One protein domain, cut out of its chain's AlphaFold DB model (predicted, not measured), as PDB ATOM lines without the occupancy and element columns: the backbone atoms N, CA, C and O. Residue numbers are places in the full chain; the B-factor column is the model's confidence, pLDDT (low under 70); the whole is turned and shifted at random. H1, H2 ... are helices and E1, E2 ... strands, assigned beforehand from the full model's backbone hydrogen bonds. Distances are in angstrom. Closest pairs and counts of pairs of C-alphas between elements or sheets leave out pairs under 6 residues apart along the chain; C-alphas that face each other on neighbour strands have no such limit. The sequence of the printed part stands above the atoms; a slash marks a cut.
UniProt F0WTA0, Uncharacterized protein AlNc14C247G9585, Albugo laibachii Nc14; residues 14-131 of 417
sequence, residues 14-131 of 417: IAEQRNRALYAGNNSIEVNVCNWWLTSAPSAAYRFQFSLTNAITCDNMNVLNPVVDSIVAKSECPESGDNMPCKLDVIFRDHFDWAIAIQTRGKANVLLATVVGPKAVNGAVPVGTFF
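AT A GLANCE: This is residues 14 to 131 of the 417 residues of the protein "Uncharacterized protein AlNc14C247G9585" of Albugo laibachii Nc14 (UniProt F0WTA0). With little regular structure, two small antiparallel sheets, E1-E4-E3 and E2-E5-E6, lie partly face to face, strands crossed; short helices H1 and H2 sit at opposite ends of the length. The 118 printed residues, 47 in named elements, mostly strand, run E1 H1 E2 E3 E4 H2 E5 E6. The whole is compact, with radius of gyration of the C-alphas 14.8 A, spanning 45 by 26 by 22 A.

IN THESE COORDINATES: E1, residues 28 to 34, spans 19.3 A from C-alpha 28 at (26.917, 128.650, 200.708); E4 is 86 to 92, E3 68 to 73. E2 is 47 to 52, E5 110 to 116, 19.3 A, and E6 125 to 130, ending at (28.696, 121.868, 189.900). H1 is 36 to 39, H2 98 to 101.

HOW THE PARTS SIT: Within hydrogen-bond range are N 31 and O 88 of E1 and E4, 2.8 A, and N 49 and O 114 of E2 and E5, 2.9 A. E1 and E6 come closest at C-alphas 31 and 127, 6.7 A. Both helices are too short for O i to N i+4 pairs.

THE WHOLE: The printed part has no cut. Links E2 to E3 and E3 to E4 are long. Residues 40 to 44, 81 to 83 and 103 to 106 have pLDDT under 70.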
ATOM      1  N   ILE A  14      12.940 133.692 191.511       92.44
ATOM      2  CA  ILE A  14      14.387 133.465 191.515       92.44
ATOM      3  C   ILE A  14      14.916 133.725 190.102       92.44
ATOM      4  O   ILE A  14      14.386 133.182 189.129       92.44
ATOM      5  N   ALA A  15      15.953 134.552 189.987       91.19
ATOM      6  CA  ALA A  15      16.663 134.761 188.734       91.19
ATOM      7  C   ALA A  15      17.656 133.617 188.487       91.19
ATOM      8  O   ALA A  15      18.366 133.164 189.383       91.19
ATOM      9  N   GLU A  16      17.699 133.148 187.248       92.50
ATOM     10  CA  GLU A  16      18.519 132.018 186.821       92.50
ATOM     11  C   GLU A  16      20.015 132.351 186.773       92.50
ATOM     12  O   GLU A  16      20.422 133.396 186.272       92.50
ATOM     13  N   GLN A  17      20.854 131.436 187.268       92.44
ATOM     14  CA  GLN A  17      22.307 131.623 187.388       92.44
ATOM     15  C   GLN A  17      23.089 130.404 186.857       92.44
ATOM     16  O   GLN A  17      24.036 129.938 187.486       92.44
ATOM     17  N   ARG A  18      22.724 129.871 185.677       86.12
ATOM     18  CA  ARG A  18      23.342 128.646 185.103       86.12
ATOM     19  C   ARG A  18      24.868 128.677 185.002       86.12
ATOM     20  O   ARG A  18      25.503 127.641 185.183       86.12
ATOM     21  N   ASN A  19      25.438 129.844 184.707       88.44
ATOM     22  CA  ASN A  19      26.875 130.009 184.471       88.44
ATOM     23  C   ASN A  19      27.700 130.057 185.764       88.44
ATOM     24  O   ASN A  19      28.924 130.148 185.707       88.44
ATOM     25  N   ARG A  20      27.055 130.018 186.934       93.19
ATOM     26  CA  ARG A  20      27.763 129.967 188.207       93.19
ATOM     27  C   ARG A  20      28.352 128.579 188.429       93.19
ATOM     28  O   ARG A  20      27.605 127.606 188.511       93.19
ATOM     29  N   ALA A  21      29.663 128.517 188.629       93.56
ATOM     30  CA  ALA A  21      30.325 127.319 189.122       93.56
ATOM     31  C   ALA A  21      30.051 127.122 190.623       93.56
ATOM     32  O   ALA A  21      30.212 128.045 191.427       93.56
ATOM     33  N   LEU A  22      29.633 125.915 190.984       94.50
ATOM     34  CA  LEU A  22      29.509 125.434 192.356       94.50
ATOM     35  C   LEU A  22      30.582 124.380 192.606       94.50
ATOM     36  O   LEU A  22      30.905 123.611 191.707       94.50
ATOM     37  N   TYR A  23      31.100 124.318 193.825       91.75
ATOM     38  CA  TYR A  23      32.187 123.413 194.184       91.75
ATOM     39  C   TYR A  23      31.773 122.568 195.384       91.75
ATOM     40  O   TYR A  23      31.078 123.058 196.279       91.75
ATOM     41  N   ALA A  24      32.199 121.304 195.399       91.12
ATOM     42  CA  ALA A  24      32.120 120.488 196.605       91.12
ATOM     43  C   ALA A  24      32.926 121.142 197.738       91.12
ATOM     44  O   ALA A  24      33.865 121.900 197.498       91.12
ATOM     45  N   GLY A  25      32.535 120.876 198.980       90.06
ATOM     46  CA  GLY A  25      33.147 121.483 200.158       90.06
ATOM     47  C   GLY A  25      32.698 122.920 200.442       90.06
ATOM     48  O   GLY A  25      33.002 123.412 201.520       90.06
ATOM     49  N   ASN A  26      31.942 123.578 199.555       92.69
ATOM     50  CA  ASN A  26      31.250 124.829 199.883       92.69
ATOM     51  C   ASN A  26      29.915 124.528 200.572       92.69
ATOM     52  O   ASN A  26      29.258 123.548 200.239       92.69
ATOM     53  N   ASN A  27      29.473 125.391 201.484       94.38
ATOM     54  CA  ASN A  27      28.153 125.306 202.122       94.38
ATOM     55  C   ASN A  27      27.306 126.561 201.896       94.38
ATOM     56  O   ASN A  27      26.320 126.767 202.596       94.38
ATOM     57  N   SER A  28      27.674 127.431 200.960       94.94
ATOM     58  CA  SER A  28      26.917 128.650 200.708       94.94
ATOM     59  C   SER A  28      26.895 129.036 199.240       94.94
ATOM     60  O   SER A  28      27.803 128.719 198.464       94.94
ATOM     61  N   ILE A  29      25.815 129.713 198.856       96.00
ATOM     62  CA  ILE A  29      25.630 130.309 197.534       96.00
ATOM     63  C   ILE A  29      24.937 131.670 197.663       96.00
ATOM     64  O   ILE A  29      24.238 131.939 198.623       96.00
ATOM     65  N   GLU A  30      25.073 132.492 196.633       95.06
ATOM     66  CA  GLU A  30      24.392 133.788 196.462       95.06
ATOM     67  C   GLU A  30      23.247 133.641 195.445       95.06
ATOM     68  O   GLU A  30      23.512 133.503 194.251       95.06
ATOM     69  N   VAL A  31      21.992 133.672 195.868       94.06
ATOM     70  CA  VAL A  31      20.840 133.606 194.958       94.06
ATOM     71  C   VAL A  31      20.311 135.007 194.676       94.06
ATOM     72  O   VAL A  31      20.176 135.827 195.580       94.06
ATOM     73  N   ASN A  32      19.976 135.269 193.416       93.06
ATOM     74  CA  ASN A  32      19.338 136.513 193.000       93.06
ATOM     75  C   ASN A  32      17.813 136.357 193.044       93.06
ATOM     76  O   ASN A  32      17.257 135.529 192.319       93.06
ATOM     77  N   VAL A  33      17.131 137.154 193.866       91.94
ATOM     78  CA  VAL A  33      15.673 137.094 194.047       91.94
ATOM     79  C   VAL A  33      15.033 138.428 193.682       91.94
ATOM     80  O   VAL A  33      15.400 139.482 194.192       91.94
ATOM     81  N   CYS A  34      14.061 138.377 192.783       90.94
ATOM     82  CA  CYS A  34      13.300 139.528 192.317       90.94
ATOM     83  C   CYS A  34      12.091 139.745 193.225       90.94
ATOM     84  O   CYS A  34      11.484 138.777 193.694       90.94
ATOM     85  N   ASN A  35      11.733 141.007 193.451       88.81
ATOM     86  CA  ASN A  35      10.582 141.393 194.268       88.81
ATOM     87  C   ASN A  35      10.656 140.892 195.716       88.81
ATOM     88  O   ASN A  35       9.642 140.582 196.341       88.81
ATOM     89  N   TRP A  36      11.873 140.819 196.271       86.94
ATOM     90  CA  TRP A  36      12.114 140.332 197.633       86.94
ATOM     91  C   TRP A  36      11.376 141.143 198.702       86.94
ATOM     92  O   TRP A  36      10.953 140.574 199.705       86.94
ATOM     93  N   TRP A  37      11.133 142.438 198.487       81.69
ATOM     94  CA  TRP A  37      10.339 143.268 199.402       81.69
ATOM     95  C   TRP A  37       8.915 142.731 199.622       81.69
ATOM     96  O   TRP A  37       8.327 142.996 200.661       81.69
ATOM     97  N   LEU A  38       8.355 141.919 198.716       80.81
ATOM     98  CA  LEU A  38       7.058 141.259 198.930       80.81
ATOM     99  C   LEU A  38       7.098 140.191 200.040       80.81
ATOM    100  O   LEU A  38       6.047 139.697 200.455       80.81
ATOM    101  N   THR A  39       8.291 139.820 200.513       75.06
ATOM    102  CA  THR A  39       8.489 138.860 201.609       75.06
ATOM    103  C   THR A  39       8.409 139.482 203.000       75.06
ATOM    104  O   THR A  39       8.179 138.755 203.960       75.06
ATOM    105  N   SER A  40       8.505 140.812 203.119       69.25
ATOM    106  CA  SER A  40       8.352 141.529 204.396       69.25
ATOM    107  C   SER A  40       6.889 141.672 204.841       69.25
ATOM    108  O   SER A  40       6.614 142.185 205.925       69.25
ATOM    109  N   ALA A  41       5.933 141.196 204.032       62.50
ATOM    110  CA  ALA A  41       4.522 141.197 204.387       62.50
ATOM    111  C   ALA A  41       4.267 140.290 205.618       62.50
ATOM    112  O   ALA A  41       4.636 139.112 205.593       62.50
ATOM    113  N   PRO A  42       3.576 140.784 206.666       51.50
ATOM    114  CA  PRO A  42       3.497 140.165 208.000       51.50
ATOM    115  C   PRO A  42       2.826 138.777 208.082       51.50
ATOM    116  O   PRO A  42       2.745 138.199 209.161       51.50
ATOM    117  N   SER A  43       2.354 138.217 206.965       50.62
ATOM    118  CA  SER A  43       1.669 136.921 206.882       50.62
ATOM    119  C   SER A  43       2.336 135.906 205.945       50.62
ATOM    120  O   SER A  43       1.781 134.828 205.727       50.62
ATOM    121  N   ALA A  44       3.485 136.224 205.340       56.78
ATOM    122  CA  ALA A  44       4.052 135.405 204.273       56.78
ATOM    123  C   ALA A  44       5.279 134.600 204.734       56.78
ATOM    124  O   ALA A  44       6.405 135.084 204.736       56.78
ATOM    125  N   ALA A  45       5.069 133.328 205.080       77.38
ATOM    126  CA  ALA A  45       6.156 132.382 205.332       77.38
ATOM    127  C   ALA A  45       6.758 131.895 204.001       77.38
ATOM    128  O   ALA A  45       6.461 130.789 203.547       77.38
ATOM    129  N   TYR A  46       7.573 132.729 203.353       84.31
ATOM    130  CA  TYR A  46       8.354 132.284 202.199       84.31
ATOM    131  C   TYR A  46       9.426 131.284 202.640       84.31
ATOM    132  O   TYR A  46      10.087 131.466 203.662       84.31
ATOM    133  N   ARG A  47       9.601 130.214 201.863       87.81
ATOM    134  CA  ARG A  47      10.649 129.207 202.067       87.81
ATOM    135  C   ARG A  47      11.346 128.916 200.750       87.81
ATOM    136  O   ARG A  47      10.703 128.888 199.705       87.81
ATOM    137  N   PHE A  48      12.644 128.653 200.813       89.50
ATOM    138  CA  PHE A  48      13.412 128.198 199.662       89.50
ATOM    139  C   PHE A  48      13.673 126.709 199.790       89.50
ATOM    140  O   PHE A  48      14.101 126.226 200.839       89.50
ATOM    141  N   GLN A  49      13.396 125.987 198.715       92.44
ATOM    142  CA  GLN A  49      13.701 124.575 198.580       92.44
ATOM    143  C   GLN A  49      14.761 124.410 197.506       92.44
ATOM    144  O   GLN A  49      14.683 125.042 196.452       92.44
ATOM    145  N   PHE A  50      15.735 123.550 197.777       94.69
ATOM    146  CA  PHE A  50      16.810 123.250 196.850       94.69
ATOM    147  C   PHE A  50      16.764 121.780 196.468       94.69
ATOM    148  O   PHE A  50      16.469 120.912 197.288       94.69
ATOM    149  N   SER A  51      17.035 121.511 195.200       93.75
ATOM    150  CA  SER A  51      17.065 120.162 194.656       93.75
ATOM    151  C   SER A  51      18.127 120.059 193.575       93.75
ATOM    152  O   SER A  51      18.653 121.056 193.087       93.75
ATOM    153  N   LEU A  52      18.446 118.836 193.181       93.06
ATOM    154  CA  LEU A  52      19.408 118.565 192.126       93.06
ATOM    155  C   LEU A  52      18.670 118.194 190.843       93.06
ATOM    156  O   LEU A  52      17.620 117.557 190.890       93.06
ATOM    157  N   THR A  53      19.211 118.586 189.691       91.62
ATOM    158  CA  THR A  53      18.627 118.199 188.394       91.62
ATOM    159  C   THR A  53      18.723 116.696 188.165       91.62
ATOM    160  O   THR A  53      17.783 116.087 187.659       91.62
ATOM    161  N   ASN A  54      19.847 116.094 188.554       87.81
ATOM    162  CA  ASN A  54      20.060 114.659 188.454       87.81
ATOM    163  C   ASN A  54      20.021 114.033 189.848       87.81
ATOM    164  O   ASN A  54      20.744 114.475 190.747       87.81
ATOM    165  N   ALA A  55      19.233 112.969 189.997       85.19
ATOM    166  CA  ALA A  55      19.269 112.125 191.184       85.19
ATOM    167  C   ALA A  55      20.636 111.434 191.317       85.19
ATOM    168  O   ALA A  55      21.228 111.005 190.321       85.19
ATOM    169  N   ILE A  56      21.123 111.311 192.549       88.50
ATOM    170  CA  ILE A  56      22.387 110.640 192.852       88.50
ATOM    171  C   ILE A  56      22.076 109.178 193.147       88.50
ATOM    172  O   ILE A  56      21.528 108.840 194.190       88.50
ATOM    173  N   THR A  57      22.412 108.292 192.213       88.25
ATOM    174  CA  THR A  57      22.009 106.874 192.256       88.25
ATOM    175  C   THR A  57      22.547 106.106 193.461       88.25
ATOM    176  O   THR A  57      21.964 105.099 193.846       88.25
ATOM    177  N   CYS A  58      23.654 106.558 194.051       91.12
ATOM    178  CA  CYS A  58      24.234 105.955 195.248       91.12
ATOM    179  C   CYS A  58      23.618 106.467 196.562       91.12
ATOM    180  O   CYS A  58      23.912 105.908 197.618       91.12
ATOM    181  N   ASP A  59      22.754 107.485 196.511       92.50
ATOM    182  CA  ASP A  59      22.101 108.102 197.666       92.50
ATOM    183  C   ASP A  59      20.593 107.803 197.679       92.50
ATOM    184  O   ASP A  59      19.740 108.648 197.410       92.50
ATOM    185  N   ASN A  60      20.249 106.560 198.018       89.12
ATOM    186  CA  ASN A  60      18.853 106.101 198.058       89.12
ATOM    187  C   ASN A  60      17.998 106.813 199.121       89.12
ATOM    188  O   ASN A  60      16.771 106.742 199.074       89.12
ATOM    189  N   MET A  61      18.642 107.461 200.094       90.44
ATOM    190  CA  MET A  61      17.987 108.144 201.209       90.44
ATOM    191  C   MET A  61      17.909 109.663 201.000       90.44
ATOM    192  O   MET A  61      17.344 110.351 201.848       90.44
ATOM    193  N   ASN A  62      18.421 110.177 199.875       89.88
ATOM    194  CA  ASN A  62      18.480 111.603 199.549       89.88
ATOM    195  C   ASN A  62      19.163 112.452 200.640       89.88
ATOM    196  O   ASN A  62      18.762 113.591 200.888       89.88
ATOM    197  N   VAL A  63      20.176 111.895 201.308       91.62
ATOM    198  CA  VAL A  63      20.959 112.581 202.350       91.62
ATOM    199  C   VAL A  63      21.742 113.759 201.766       91.62
ATOM    200  O   VAL A  63      21.964 114.749 202.454       91.62
ATOM    201  N   LEU A  64      22.120 113.679 200.491       91.94
ATOM    202  CA  LEU A  64      22.900 114.689 199.780       91.94
ATOM    203  C   LEU A  64      22.056 115.854 199.251       91.94
ATOM    204  O   LEU A  64      22.605 116.791 198.668       91.94
ATOM    205  N   ASN A  65      20.731 115.825 199.423       91.50
ATOM    206  CA  ASN A  65      19.898 116.955 199.032       91.50
ATOM    207  C   ASN A  65      20.209 118.167 199.927       91.50
ATOM    208  O   ASN A  65      20.072 118.063 201.148       91.50
ATOM    209  N   PRO A  66      20.583 119.327 199.351       93.50
ATOM    210  CA  PRO A  66      20.967 120.487 200.146       93.50
ATOM    211  C   PRO A  66      19.822 120.986 201.026       93.50
ATOM    212  O   PRO A  66      18.729 121.290 200.542       93.50
ATOM    213  N   VAL A  67      20.095 121.123 202.324       93.12
ATOM    214  CA  VAL A  67      19.145 121.670 203.294       93.12
ATOM    215  C   VAL A  67      19.613 123.039 203.748       93.12
ATOM    216  O   VAL A  67      20.740 123.202 204.214       93.12
ATOM    217  N   VAL A  68      18.733 124.022 203.594       94.19
ATOM    218  CA  VAL A  68      18.973 125.405 204.006       94.19
ATOM    219  C   VAL A  68      19.018 125.481 205.526       94.19
ATOM    220  O   VAL A  68      18.110 124.992 206.195       94.19
ATOM    221  N   ASP A  69      20.055 126.124 206.042       94.00
ATOM    222  CA  ASP A  69      20.180 126.500 207.447       94.00
ATOM    223  C   ASP A  69      19.723 127.949 207.655       94.00
ATOM    224  O   ASP A  69      18.843 128.227 208.468       94.00
ATOM    225  N   SER A  70      20.242 128.876 206.842       93.00
ATOM    226  CA  SER A  70      19.856 130.287 206.902       93.00
ATOM    227  C   SER A  70      19.914 130.983 205.543       93.00
ATOM    228  O   SER A  70      20.547 130.517 204.595       93.00
ATOM    229  N   ILE A  71      19.199 132.105 205.442       90.94
ATOM    230  CA  ILE A  71      19.181 132.980 204.269       90.94
ATOM    231  C   ILE A  71      19.300 134.410 204.768       90.94
ATOM    232  O   ILE A  71      18.504 134.839 205.605       90.94
ATOM    233  N   VAL A  72      20.286 135.140 204.255       89.88
ATOM    234  CA  VAL A  72      20.589 136.504 204.686       89.88
ATOM    235  C   VAL A  72      20.742 137.395 203.463       89.88
ATOM    236  O   VAL A  72      21.375 137.018 202.481       89.88
ATOM    237  N   ALA A  73      20.155 138.590 203.502       89.75
ATOM    238  CA  ALA A  73      20.394 139.585 202.469       89.75
ATOM    239  C   ALA A  73      21.839 140.091 202.571       89.75
ATOM    240  O   ALA A  73      22.278 140.530 203.633       89.75
ATOM    241  N   LYS A  74      22.583 140.021 201.465       87.88
ATOM    242  CA  LYS A  74      23.998 140.416 201.418       87.88
ATOM    243  C   LYS A  74      24.191 141.933 201.495       87.88
ATOM    244  O   LYS A  74      25.234 142.419 201.925       87.88
ATOM    245  N   SER A  75      23.182 142.672 201.055       83.75
ATOM    246  CA  SER A  75      23.076 144.124 201.142       83.75
ATOM    247  C   SER A  75      21.623 144.501 201.392       83.75
ATOM    248  O   SER A  75      20.733 143.651 201.297       83.75
ATOM    249  N   GLU A  76      21.370 145.783 201.653       85.19
ATOM    250  CA  GLU A  76      20.013 146.313 201.549       85.19
ATOM    251  C   GLU A  76      19.446 145.957 200.174       85.19
ATOM    252  O   GLU A  76      20.116 146.096 199.142       85.19
ATOM    253  N   CYS A  77      18.247 145.383 200.189       86.75
ATOM    254  CA  CYS A  77      17.580 144.951 198.978       86.75
ATOM    255  C   CYS A  77      16.686 146.068 198.451       86.75
ATOM    256  O   CYS A  77      16.113 146.793 199.262       86.75
ATOM    257  N   PRO A  78      16.561 146.199 197.120       81.94
ATOM    258  CA  PRO A  78      15.803 147.289 196.525       81.94
ATOM    259  C   PRO A  78      14.360 147.304 197.023       81.94
ATOM    260  O   PRO A  78      13.748 146.247 197.221       81.94
ATOM    261  N   GLU A  79      13.834 148.503 197.239       78.88
ATOM    262  CA  GLU A  79      12.430 148.700 197.579       78.88
ATOM    263  C   GLU A  79      11.553 148.638 196.316       78.88
ATOM    264  O   GLU A  79      12.032 148.508 195.187       78.88
ATOM    265  N   SER A  80      10.234 148.666 196.509       74.94
ATOM    266  CA  SER A  80       9.247 148.486 195.442       74.94
ATOM    267  C   SER A  80       9.503 149.380 194.223       74.94
ATOM    268  O   SER A  80       9.465 150.602 194.335       74.94
ATOM    269  N   GLY A  81       9.622 148.769 193.039       66.69
ATOM    270  CA  GLY A  81       9.706 149.475 191.752       66.69
ATOM    271  C   GLY A  81      11.075 149.411 191.073       66.69
ATOM    272  O   GLY A  81      11.165 149.727 189.888       66.69
ATOM    273  N   ASP A  82      12.106 148.932 191.771       68.00
ATOM    274  CA  ASP A  82      13.425 148.710 191.187       68.00
ATOM    275  C   ASP A  82      13.530 147.313 190.554       68.00
ATOM    276  O   ASP A  82      13.336 146.287 191.204       68.00
ATOM    277  N   ASN A  83      13.926 147.252 189.278       69.75
ATOM    278  CA  ASN A  83      14.140 145.993 188.541       69.75
ATOM    279  C   ASN A  83      15.433 145.249 188.945       69.75
ATOM    280  O   ASN A  83      15.885 144.342 188.240       69.75
ATOM    281  N   MET A  84      16.065 145.638 190.055       81.44
ATOM    282  CA  MET A  84      17.310 145.037 190.526       81.44
ATOM    283  C   MET A  84      17.028 143.829 191.437       81.44
ATOM    284  O   MET A  84      16.209 143.920 192.351       81.44
ATOM    285  N   PRO A  85      17.706 142.682 191.235       87.62
ATOM    286  CA  PRO A  85      17.563 141.542 192.132       87.62
ATOM    287  C   PRO A  85      18.157 141.841 193.511       87.62
ATOM    288  O   PRO A  85      19.259 142.376 193.631       87.62
ATOM    289  N   CYS A  86      17.466 141.381 194.548       91.12
ATOM    290  CA  CYS A  86      18.012 141.232 195.887       91.12
ATOM    291  C   CYS A  86      18.986 140.049 195.910       91.12
ATOM    292  O   CYS A  86      18.641 138.945 195.479       91.12
ATOM    293  N   LYS A  87      20.204 140.273 196.403       92.62
ATOM    294  CA  LYS A  87      21.220 139.225 196.546       92.62
ATOM    295  C   LYS A  87      21.116 138.595 197.925       92.62
ATOM    296  O   LYS A  87      21.326 139.272 198.931       92.62
ATOM    297  N   LEU A  88      20.808 137.306 197.960       93.12
ATOM    298  CA  LEU A  88      20.664 136.539 199.188       93.12
ATOM    299  C   LEU A  88      21.806 135.537 199.313       93.12
ATOM    300  O   LEU A  88      21.954 134.670 198.455       93.12
ATOM    301  N   ASP A  89      22.570 135.613 200.396       94.62
ATOM    302  CA  ASP A  89      23.475 134.542 200.789       94.62
ATOM    303  C   ASP A  89      22.655 133.442 201.474       94.62
ATOM    304  O   ASP A  89      22.042 133.632 202.525       94.62
ATOM    305  N   VAL A  90      22.611 132.281 200.831       95.56
ATOM    306  CA  VAL A  90      21.975 131.059 201.312       95.56
ATOM    307  C   VAL A  90      23.063 130.180 201.902       95.56
ATOM    308  O   VAL A  90      23.991 129.783 201.196       95.56
ATOM    309  N   ILE A  91      22.931 129.865 203.184       96.12
ATOM    310  CA  ILE A  91      23.828 128.978 203.916       96.12
ATOM    311  C   ILE A  91      23.115 127.641 204.091       96.12
ATOM    312  O   ILE A  91      21.988 127.572 204.588       96.12
ATOM    313  N   PHE A  92      23.770 126.575 203.657       95.94
ATOM    314  CA  PHE A  92      23.333 125.203 203.832       95.94
ATOM    315  C   PHE A  92      23.904 124.641 205.126       95.94
ATOM    316  O   PHE A  92      25.010 124.987 205.545       95.94
ATOM    317  N   ARG A  93      23.141 123.740 205.740       94.44
ATOM    318  CA  ARG A  93      23.540 123.057 206.972       94.44
ATOM    319  C   ARG A  93      24.818 122.243 206.785       94.44
ATOM    320  O   ARG A  93      25.681 122.241 207.656       94.44
ATOM    321  N   ASP A  94      24.927 121.590 205.635       92.38
ATOM    322  CA  ASP A  94      26.015 120.690 205.291       92.38
ATOM    323  C   ASP A  94      26.750 121.214 204.048       92.38
ATOM    324  O   ASP A  94      26.159 121.866 203.180       92.38
ATOM    325  N   HIS A  95      28.052 120.941 203.957       93.19
ATOM    326  CA  HIS A  95      28.825 121.255 202.757       93.19
ATOM    327  C   HIS A  95      28.378 120.363 201.592       93.19
ATOM    328  O   HIS A  95      28.019 119.203 201.789       93.19
ATOM    329  N   PHE A  96      28.451 120.878 200.366       93.62
ATOM    330  CA  PHE A  96      28.166 120.097 199.172       93.62
ATOM    331  C   PHE A  96      29.131 118.918 199.056       93.62
ATOM    332  O   PHE A  96      30.351 119.088 199.034       93.62
ATOM    333  N   ASP A  97      28.569 117.722 198.962       94.06
ATOM    334  CA  ASP A  97      29.328 116.483 198.900       94.06
ATOM    335  C   ASP A  97      29.975 116.252 197.525       94.06
ATOM    336  O   ASP A  97      29.449 116.662 196.484       94.06
ATOM    337  N   TRP A  98      31.097 115.531 197.501       92.06
ATOM    338  CA  TRP A  98      31.780 115.179 196.256       92.06
ATOM    339  C   TRP A  98      30.925 114.305 195.330       92.06
ATOM    340  O   TRP A  98      30.988 114.485 194.120       92.06
ATOM    341  N   ALA A  99      30.042 113.446 195.841       92.44
ATOM    342  CA  ALA A  99      29.113 112.686 195.000       92.44
ATOM    343  C   ALA A  99      28.058 113.564 194.291       92.44
ATOM    344  O   ALA A  99      27.478 113.141 193.291       92.44
ATOM    345  N   ILE A 100      27.806 114.787 194.781       91.81
ATOM    346  CA  ILE A 100      26.963 115.772 194.084       91.81
ATOM    347  C   ILE A 100      27.750 116.413 192.944       91.81
ATOM    348  O   ILE A 100      27.224 116.569 191.837       91.81
ATOM    349  N   ALA A 101      28.992 116.811 193.233       87.88
ATOM    350  CA  ALA A 101      29.814 117.553 192.291       87.88
ATOM    351  C   ALA A 101      30.318 116.683 191.138       87.88
ATOM    352  O   ALA A 101      30.355 117.134 189.992       87.88
ATOM    353  N   ILE A 102      30.656 115.429 191.435       82.81
ATOM    354  CA  ILE A 102      31.211 114.495 190.470       82.81
ATOM    355  C   ILE A 102      30.122 113.542 189.995       82.81
ATOM    356  O   ILE A 102      29.506 112.844 190.793       82.81
ATOM    357  N   GLN A 103      29.901 113.475 188.683       69.31
ATOM    358  CA  GLN A 103      28.923 112.551 188.118       69.31
ATOM    359  C   GLN A 103      29.480 111.729 186.961       69.31
ATOM    360  O   GLN A 103      30.308 112.159 186.155       69.31
ATOM    361  N   THR A 104      28.947 110.513 186.850       63.62
ATOM    362  CA  THR A 104      29.164 109.604 185.725       63.62
ATOM    363  C   THR A 104      28.893 110.277 184.381       63.62
ATOM    364  O   THR A 104      27.866 110.930 184.197       63.62
ATOM    365  N   ARG A 105      29.761 110.014 183.393       63.62
ATOM    366  CA  ARG A 105      29.610 110.443 181.986       63.62
ATOM    367  C   ARG A 105      29.745 111.954 181.744       63.62
ATOM    368  O   ARG A 105      29.278 112.440 180.717       63.62
ATOM    369  N   GLY A 106      30.388 112.685 182.658       62.88
ATOM    370  CA  GLY A 106      30.808 114.074 182.437       62.88
ATOM    371  C   GLY A 106      29.671 115.098 182.393       62.88
ATOM    372  O   GLY A 106      29.877 116.213 181.918       62.88
ATOM    373  N   LYS A 107      28.471 114.744 182.867       78.00
ATOM    374  CA  LYS A 107      27.361 115.693 183.001       78.00
ATOM    375  C   LYS A 107      27.395 116.306 184.393       78.00
ATOM    376  O   LYS A 107      27.120 115.612 185.360       78.00
ATOM    377  N   ALA A 108      27.712 117.593 184.482       85.31
ATOM    378  CA  ALA A 108      27.624 118.330 185.737       85.31
ATOM    379  C   ALA A 108      26.204 118.256 186.313       85.31
ATOM    380  O   ALA A 108      25.222 118.383 185.572       85.31
ATOM    381  N   ASN A 109      26.094 118.107 187.633       90.44
ATOM    382  CA  ASN A 109      24.818 118.321 188.297       90.44
ATOM    383  C   ASN A 109      24.521 119.825 188.377       90.44
ATOM    384  O   ASN A 109      25.427 120.661 188.371       90.44
ATOM    385  N   VAL A 110      23.244 120.173 188.455       93.44
ATOM    386  CA  VAL A 110      22.783 121.561 188.515       93.44
ATOM    387  C   VAL A 110      21.909 121.709 189.745       93.44
ATOM    388  O   VAL A 110      20.950 120.951 189.925       93.44
ATOM    389  N   LEU A 111      22.255 122.686 190.578       95.94
ATOM    390  CA  LEU A 111      21.473 123.058 191.744       95.94
ATOM    391  C   LEU A 111      20.268 123.874 191.286       95.94
ATOM    392  O   LEU A 111      20.405 124.906 190.624       95.94
ATOM    393  N   LEU A 112      19.090 123.395 191.647       95.69
ATOM    394  CA  LEU A 112      17.818 124.037 191.397       95.69
ATOM    395  C   LEU A 112      17.309 124.657 192.693       95.69
ATOM    396  O   LEU A 112      17.447 124.068 193.762       95.69
ATOM    397  N   ALA A 113      16.687 125.821 192.582       95.69
ATOM    398  CA  ALA A 113      16.030 126.504 193.678       95.69
ATOM    399  C   ALA A 113      14.559 126.741 193.330       95.69
ATOM    400  O   ALA A 113      14.225 127.107 192.205       95.69
ATOM    401  N   THR A 114      13.686 126.543 194.309       93.44
ATOM    402  CA  THR A 114      12.255 126.835 194.223       93.44
ATOM    403  C   THR A 114      11.890 127.725 195.397       93.44
ATOM    404  O   THR A 114      12.194 127.398 196.545       93.44
ATOM    405  N   VAL A 115      11.233 128.848 195.122       90.75
ATOM    406  CA  VAL A 115      10.619 129.672 196.161       90.75
ATOM    407  C   VAL A 115       9.188 129.182 196.377       90.75
ATOM    408  O   VAL A 115       8.454 128.950 195.422       90.75
ATOM    409  N   VAL A 116       8.800 128.989 197.634       89.31
ATOM    410  CA  VAL A 116       7.461 128.556 198.040       89.31
ATOM    411  C   VAL A 116       6.864 129.644 198.917       89.31
ATOM    412  O   VAL A 116       7.469 130.040 199.911       89.31
ATOM    413  N   GLY A 117       5.683 130.137 198.555       87.38
ATOM    414  CA  GLY A 117       4.993 131.189 199.295       87.38
ATOM    415  C   GLY A 117       3.779 131.745 198.543       87.38
ATOM    416  O   GLY A 117       3.532 131.346 197.406       87.38
ATOM    417  N   PRO A 118       3.021 132.676 199.151       86.12
ATOM    418  CA  PRO A 118       1.726 133.131 198.633       86.12
ATOM    419  C   PRO A 118       1.773 133.767 197.238       86.12
ATOM    420  O   PRO A 118       0.828 133.622 196.470       86.12
ATOM    421  N   LYS A 119       2.864 134.470 196.913       86.81
ATOM    422  CA  LYS A 119       3.089 135.103 195.603       86.81
ATOM    423  C   LYS A 119       4.325 134.541 194.898       86.81
ATOM    424  O   LYS A 119       4.921 135.200 194.053       86.81
ATOM    425  N   ALA A 120       4.769 133.348 195.286       87.06
ATOM    426  CA  ALA A 120       5.924 132.716 194.670       87.06
ATOM    427  C   ALA A 120       5.577 132.224 193.259       87.06
ATOM    428  O   ALA A 120       4.540 131.590 193.055       87.06
ATOM    429  N   VAL A 121       6.450 132.482 192.285       84.56
ATOM    430  CA  VAL A 121       6.341 131.806 190.987       84.56
ATOM    431  C   VAL A 121       6.766 130.353 191.162       84.56
ATOM    432  O   VAL A 121       7.912 130.066 191.508       84.56
ATOM    433  N   ASN A 122       5.833 129.434 190.911       72.81
ATOM    434  CA  ASN A 122       6.089 128.003 191.006       72.81
ATOM    435  C   ASN A 122       7.020 127.547 189.877       72.81
ATOM    436  O   ASN A 122       6.712 127.716 188.698       72.81
ATOM    437  N   GLY A 123       8.137 126.923 190.246       85.19
ATOM    438  CA  GLY A 123       9.061 126.307 189.301       85.19
ATOM    439  C   GLY A 123      10.483 126.245 189.839       85.19
ATOM    440  O   GLY A 123      10.963 127.181 190.474       85.19
ATOM    441  N   ALA A 124      11.160 125.137 189.556       92.00
ATOM    442  CA  ALA A 124      12.562 124.966 189.888       92.00
ATOM    443  C   ALA A 124      13.432 125.750 188.890       92.00
ATOM    444  O   ALA A 124      13.343 125.543 187.679       92.00
ATOM    445  N   VAL A 125      14.270 126.653 189.395       94.50
ATOM    446  CA  VAL A 125      15.153 127.514 188.595       94.50
ATOM    447  C   VAL A 125      16.608 127.134 188.868       94.50
ATOM    448  O   VAL A 125      16.980 126.996 190.034       94.50
ATOM    449  N   PRO A 126      17.465 126.969 187.846       95.31
ATOM    450  CA  PRO A 126      18.861 126.637 188.083       95.31
ATOM    451  C   PRO A 126      19.642 127.841 188.620       95.31
ATOM    452  O   PRO A 126      19.659 128.912 188.011       95.31
ATOM    453  N   VAL A 127      20.314 127.641 189.754       95.81
ATOM    454  CA  VAL A 127      21.080 128.666 190.493       95.81
ATOM    455  C   VAL A 127      22.590 128.401 190.513       95.81
ATOM    456  O   VAL A 127      23.367 129.171 191.076       95.81
ATOM    457  N   GLY A 128      23.022 127.317 189.877       95.19
ATOM    458  CA  GLY A 128      24.427 127.032 189.632       95.19
ATOM    459  C   GLY A 128      24.654 125.613 189.137       95.19
ATOM    460  O   GLY A 128      23.792 124.742 189.262       95.19
ATOM    461  N   THR A 129      25.832 125.392 188.573       94.06
ATOM    462  CA  THR A 129      26.267 124.122 187.996       94.06
ATOM    463  C   THR A 129      27.520 123.656 188.725       94.06
ATOM    464  O   THR A 129      28.459 124.433 188.890       94.06
ATOM    465  N   PHE A 130      27.550 122.404 189.173       92.31
ATOM    466  CA  PHE A 130      28.696 121.868 189.900       92.31
ATOM    467  C   PHE A 130      29.905 121.625 188.990       92.31
ATOM    468  O   PHE A 130      29.775 121.147 187.862       92.31
ATOM    469  N   PHE A 131      31.090 121.949 189.497       87.44
ATOM    470  CA  PHE A 131      32.369 121.825 188.817       87.44
ATOM    471  C   PHE A 131      33.458 121.333 189.791       87.44
ATOM    472  O   PHE A 131      33.459 121.742 190.954       87.44
TER     473      PHE A 131